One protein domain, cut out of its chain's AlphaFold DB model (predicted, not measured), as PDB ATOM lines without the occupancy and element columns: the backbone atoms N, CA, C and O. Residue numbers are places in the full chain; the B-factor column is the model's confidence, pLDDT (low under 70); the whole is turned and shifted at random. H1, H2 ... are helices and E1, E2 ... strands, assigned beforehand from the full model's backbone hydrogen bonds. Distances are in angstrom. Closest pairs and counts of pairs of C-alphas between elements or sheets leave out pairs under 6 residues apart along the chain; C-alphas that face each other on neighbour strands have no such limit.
ATOM      1  N   ARG A  40     191.000 173.473 169.491       82.00
ATOM      2  CA  ARG A  40     191.069 172.979 170.874       82.00
ATOM      3  C   ARG A  40     191.559 174.032 171.871       82.00
ATOM      4  O   ARG A  40     191.145 173.984 173.028       82.00
ATOM      5  N   ASP A  41     192.443 174.926 171.453       81.69
ATOM      6  CA  ASP A  41     193.010 175.997 172.274       81.69
ATOM      7  C   ASP A  41     192.055 177.194 172.411       81.69
ATOM      8  O   ASP A  41     192.372 178.177 173.072       81.69
ATOM      9  N   SER A  42     190.836 177.080 171.867       81.50
ATOM     10  CA  SER A  42     189.833 178.149 171.813       81.50
ATOM     11  C   SER A  42     190.236 179.330 170.930       81.50
ATOM     12  O   SER A  42     189.683 180.418 171.087       81.50
ATOM     13  N   GLU A  43     191.163 179.125 169.989       83.88
ATOM     14  CA  GLU A  43     191.453 180.126 168.972       83.88
ATOM     15  C   GLU A  43     190.432 180.054 167.829       83.88
ATOM     16  O   GLU A  43     189.957 178.985 167.432       83.88
ATOM     17  N   THR A  44     190.050 181.233 167.335       85.88
ATOM     18  CA  THR A  44     189.024 181.386 166.299       85.88
ATOM     19  C   THR A  44     189.654 181.622 164.933       85.88
ATOM     20  O   THR A  44     190.458 182.535 164.743       85.88
ATOM     21  N   TRP A  45     189.219 180.839 163.953       86.62
ATOM     22  CA  TRP A  45     189.686 180.855 162.575       86.62
ATOM     23  C   TRP A  45     188.524 181.106 161.615       86.62
ATOM     24  O   TRP A  45     187.510 180.414 161.657       86.62
ATOM     25  N   ALA A  46     188.677 182.049 160.694       87.75
ATOM     26  CA  ALA A  46     187.752 182.246 159.585       87.75
ATOM     27  C   ALA A  46     188.155 181.392 158.380       87.75
ATOM     28  O   ALA A  46     189.296 181.447 157.920       87.75
ATOM     29  N   LEU A  47     187.189 180.673 157.810       86.50
ATOM     30  CA  LEU A  47     187.347 179.974 156.537       86.50
ATOM     31  C   LEU A  47     187.081 180.912 155.369       86.50
ATOM     32  O   LEU A  47     185.943 181.131 154.952       86.50
ATOM     33  N   VAL A  48     188.160 181.448 154.823       83.56
ATOM     34  CA  VAL A  48     188.117 182.331 153.661       83.56
ATOM     35  C   VAL A  48     187.884 181.525 152.375       83.56
ATOM     36  O   VAL A  48     188.264 180.358 152.290       83.56
ATOM     37  N   PRO A  49     187.298 182.127 151.322       76.25
ATOM     38  CA  PRO A  49     187.004 181.441 150.061       76.25
ATOM     39  C   PRO A  49     188.262 181.135 149.230       76.25
ATOM     40  O   PRO A  49     188.160 180.702 148.082       76.25
ATOM     41  N   TRP A  50     189.449 181.397 149.775       78.62
ATOM     42  CA  TRP A  50     190.719 181.146 149.118       78.62
ATOM     43  C   TRP A  50     191.201 179.729 149.388       78.62
ATOM     44  O   TRP A  50     191.019 179.171 150.471       78.62
ATOM     45  N   THR A  51     191.864 179.170 148.383       78.94
ATOM     46  CA  THR A  51     192.466 177.846 148.467       78.94
ATOM     47  C   THR A  51     193.946 177.906 148.136       78.94
ATOM     48  O   THR A  51     194.327 178.540 147.151       78.94
ATOM     49  N   TRP A  52     194.764 177.191 148.898       74.94
ATOM     50  CA  TRP A  52     196.185 176.980 148.644       74.94
ATOM     51  C   TRP A  52     196.403 175.508 148.296       74.94
ATOM     52  O   TRP A  52     195.981 174.636 149.042       74.94
ATOM     53  N   HIS A  53     196.967 175.212 147.121       78.75
ATOM     54  CA  HIS A  53     197.084 173.836 146.596       78.75
ATOM     55  C   HIS A  53     195.773 173.013 146.594       78.75
ATOM     56  O   HIS A  53     195.801 171.788 146.642       78.75
ATOM     57  N   GLY A  54     194.618 173.679 146.484       80.12
ATOM     58  CA  GLY A  54     193.300 173.031 146.539       80.12
ATOM     59  C   GLY A  54     192.770 172.799 147.957       80.12
ATOM     60  O   GLY A  54     191.665 172.283 148.110       80.12
ATOM     61  N   GLU A  55     193.510 173.217 148.981       79.38
ATOM     62  CA  GLU A  55     193.090 173.181 150.378       79.38
ATOM     63  C   GLU A  55     192.544 174.529 150.824       79.38
ATOM     64  O   GLU A  55     193.064 175.578 150.448       79.38
ATOM     65  N   ALA A  56     191.499 174.510 151.645       83.62
ATOM     66  CA  ALA A  56     190.912 175.737 152.156       83.62
ATOM     67  C   ALA A  56     191.847 176.425 153.159       83.62
ATOM     68  O   ALA A  56     192.462 175.765 154.002       83.62
ATOM     69  N   ILE A  57     191.935 177.749 153.061       85.38
ATOM     70  CA  ILE A  57     192.762 178.574 153.940       85.38
ATOM     71  C   ILE A  57     191.924 179.033 155.135       85.38
ATOM     72  O   ILE A  57     190.758 179.406 154.999       85.38
ATOM     73  N   LEU A  58     192.543 179.016 156.308       85.69
ATOM     74  CA  LEU A  58     192.025 179.549 157.554       85.69
ATOM     75  C   LEU A  58     192.848 180.764 157.973       85.69
ATOM     76  O   LEU A  58     194.078 180.733 157.931       85.69
ATOM     77  N   VAL A  59     192.158 181.823 158.387       85.12
ATOM     78  CA  VAL A  59     192.766 183.059 158.893       85.12
ATOM     79  C   VAL A  59     192.402 183.212 160.372       85.12
ATOM     80  O   VAL A  59     191.210 183.185 160.680       85.12
ATOM     81  N   PRO A  60     193.373 183.358 161.286       81.75
ATOM     82  CA  PRO A  60     193.091 183.533 162.709       81.75
ATOM     83  C   PRO A  60     192.528 184.934 162.989       81.75
ATOM     84  O   PRO A  60     192.938 185.907 162.355       81.75
ATOM     85  N   PHE A  61     191.595 185.042 163.937       75.56
ATOM     86  CA  PHE A  61     190.973 186.316 164.320       75.56
ATOM     87  C   PHE A  61     191.817 187.145 165.290       75.56
ATOM     88  O   PHE A  61     191.786 188.370 165.220       75.56
ATOM     89  N   ALA A  62     192.518 186.503 166.229       61.88
ATOM     90  CA  ALA A  62     192.958 187.183 167.448       61.88
ATOM     91  C   ALA A  62     194.429 186.955 167.817       61.88
ATOM     92  O   ALA A  62     194.836 187.292 168.931       61.88
ATOM     93  N   SER A  63     195.257 186.433 166.910       59.00
ATOM     94  CA  SER A  63     196.630 186.077 167.266       59.00
ATOM     95  C   SER A  63     197.661 186.460 166.213       59.00
ATOM     96  O   SER A  63     197.350 186.617 165.038       59.00
ATOM     97  N   ASN A  64     198.931 186.538 166.635       64.75
ATOM     98  CA  ASN A  64     200.119 186.719 165.775       64.75
ATOM     99  C   ASN A  64     200.365 185.514 164.838       64.75
ATOM    100  O   ASN A  64     201.482 185.282 164.369       64.75
ATOM    101  N   MET A  65     199.347 184.683 164.638       71.19
ATOM    102  CA  MET A  65     199.395 183.485 163.835       71.19
ATOM    103  C   MET A  65     199.205 183.847 162.369       71.19
ATOM    104  O   MET A  65     198.457 184.752 162.003       71.19
ATOM    105  N   ARG A  66     199.922 183.130 161.510       77.25
ATOM    106  CA  ARG A  66     199.796 183.294 160.066       77.25
ATOM    107  C   ARG A  66     198.605 182.480 159.564       77.25
ATOM    108  O   ARG A  66     198.272 181.464 160.178       77.25
ATOM    109  N   PRO A  67     197.983 182.877 158.442       80.00
ATOM    110  CA  PRO A  67     197.011 182.019 157.792       80.00
ATOM    111  C   PRO A  67     197.643 180.676 157.443       80.00
ATOM    112  O   PRO A  67     198.794 180.612 157.006       80.00
ATOM    113  N   ALA A  68     196.868 179.618 157.614       84.31
ATOM    114  CA  ALA A  68     197.306 178.249 157.402       84.31
ATOM    115  C   ALA A  68     196.200 177.461 156.699       84.31
ATOM    116  O   ALA A  68     195.038 177.868 156.685       84.31
ATOM    117  N   THR A  69     196.535 176.331 156.083       87.06
ATOM    118  CA  THR A  69     195.507 175.453 155.513       87.06
ATOM    119  C   THR A  69     194.712 174.775 156.624       87.06
ATOM    120  O   THR A  69     195.228 174.521 157.715       87.06
ATOM    121  N   ARG A  70     193.452 174.427 156.341       84.88
ATOM    122  CA  ARG A  70     192.604 173.681 157.280       84.88
ATOM    123  C   ARG A  70     193.285 172.420 157.804       84.88
ATOM    124  O   ARG A  70     193.254 172.179 159.004       84.88
ATOM    125  N   ALA A  71     193.933 171.660 156.925       85.25
ATOM    126  CA  ALA A  71     194.648 170.454 157.316       85.25
ATOM    127  C   ALA A  71     195.818 170.749 158.267       85.25
ATOM    128  O   ALA A  71     196.014 170.010 159.228       85.25
ATOM    129  N   SER A  72     196.566 171.834 158.042       85.56
ATOM    130  CA  SER A  72     197.683 172.234 158.908       85.56
ATOM    131  C   SER A  72     197.207 172.677 160.298       85.56
ATOM    132  O   SER A  72     197.780 172.274 161.316       85.56
ATOM    133  N   VAL A  73     196.095 173.420 160.361       85.12
ATOM    134  CA  VAL A  73     195.459 173.803 161.630       85.12
ATOM    135  C   VAL A  73     194.922 172.568 162.355       85.12
ATOM    136  O   VAL A  73     195.224 172.374 163.529       85.12
ATOM    137  N   GLU A  74     194.206 171.677 161.663       85.62
ATOM    138  CA  GLU A  74     193.663 170.455 162.268       85.62
ATOM    139  C   GLU A  74     194.762 169.484 162.734       85.62
ATOM    140  O   GLU A  74     194.598 168.794 163.743       85.62
ATOM    141  N   ALA A  75     195.903 169.448 162.040       86.00
ATOM    142  CA  ALA A  75     197.063 168.653 162.432       86.00
ATOM    143  C   ALA A  75     197.770 169.215 163.676       86.00
ATOM    144  O   ALA A  75     198.230 168.441 164.517       86.00
ATOM    145  N   THR A  76     197.851 170.544 163.797       84.19
ATOM    146  CA  THR A  76     198.558 171.226 164.896       84.19
ATOM    147  C   THR A  76     197.693 171.359 166.149       84.19
ATOM    148  O   THR A  76     198.135 171.029 167.250       84.19
ATOM    149  N   TYR A  77     196.450 171.809 165.987       84.25
ATOM    150  CA  TYR A  77     195.557 172.203 167.081       84.25
ATOM    151  C   TYR A  77     194.411 171.205 167.311       84.25
ATOM    152  O   TYR A  77     193.689 171.288 168.306       84.25
ATOM    153  N   GLY A  78     194.276 170.190 166.453       84.44
ATOM    154  CA  GLY A  78     193.214 169.189 166.532       84.44
ATOM    155  C   GLY A  78     191.958 169.574 165.738       84.44
ATOM    156  O   GLY A  78     191.931 170.603 165.072       84.44
ATOM    157  N   PRO A  79     190.906 168.733 165.767       86.19
ATOM    158  CA  PRO A  79     189.739 168.908 164.909       86.19
ATOM    159  C   PRO A  79     189.037 170.239 165.180       86.19
ATOM    160  O   PRO A  79     188.719 170.565 166.325       86.19
ATOM    161  N   LEU A  80     188.756 170.966 164.103       86.88
ATOM    162  CA  LEU A  80     188.073 172.247 164.158       86.88
ATOM    163  C   LEU A  80     186.570 172.066 164.344       86.88
ATOM    164  O   LEU A  80     185.937 171.245 163.673       86.88
ATOM    165  N   THR A  81     185.990 172.877 165.223       88.81
ATOM    166  CA  THR A  81     184.544 172.916 165.450       88.81
ATOM    167  C   THR A  81     183.964 174.147 164.779       88.81
ATOM    168  O   THR A  81     184.396 175.255 165.067       88.81
TER     169      THR A  81
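Overview. This is residues 40 to 81 of the 86 residues of an uncharacterized protein of Streptomyces sp. CB03911 (UniProt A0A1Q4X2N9). A two-stranded hairpin of E1, which bends sharply at residue 49, and E2 has one short helix, H1, packed on it by residues 70 to 73, mostly at E2. Between E2 and H1 the chain makes a loop that folds back, and its residues 68 to 69 pair antiparallel with residues 57 to 58 of E2, as a very short third run beside the hairpin. The printed part has 42 residues, with two named strands and one named helix in the order E1, E2, H1; the sheet, E1 - E2, is antiparallel, and the class is mixed, helices and strands. The whole is compact, with a radius of gyration of the C-alphas of 9.5 A, and a rounded outline of 26 by 18 by 16 A.

Along the chain. The printed part begins at Arg 40, and residues 40 to 43 lead to the first strand. E1, residues 44 to 52, starts with C-alpha 44 at (189.024, 181.386, 166.299) and measures 19.6 A from first to last C-alpha. It bends by 89 degrees at residue 49. E2, residues 55 to 60, measures 16.1 A, from C-alpha 55 at (193.090, 173.181, 150.378) to C-alpha 60. H1, residues 70 to 77, measures 10.3 A and ends with C-alpha 77 at (195.557, 172.203, 167.081). Residues 78 to 81 follow it.

Arrangement. E1 and E2 form a hairpin of antiparallel neighbour strands, with 145 degrees between their N-to-C directions. The C-alphas of Trp 45 and Pro 60 face each other at 4.3 A, and those of Thr 51 and Ala 56 at 4.5 A. Across the pair, N 46 and O 59 are within hydrogen-bond range at 2.8 A, and N 57 and O 50 at 3.1 A. E2 and H1 have 6 pairs of C-alphas within 8 A; the closest are those of Ala 56 and Arg 70, 5.8 A apart, and the centres are 9.7 A apart. E1 and H1 are near each other, with 5 pairs of C-alphas within 10 A. In H1 every O i to N i+4 pair is within hydrogen-bond range.

Size, cuts and confidence. The two C-alphas farthest apart are those of Ser 42 and His 53, at 26.6 A, while the first and last printed C-alphas, of Arg 40 and Thr 81, are 8.5 A apart. The printed part has no cut. The link from E1 to E2 is tight, with 2 residues, and that from E2 to H1 is short, with 9 residues. The mean pLDDT of the printed part is 81.3, and the model's confidence is under 70 at residues 62 to 64, in the link from E2 to H1.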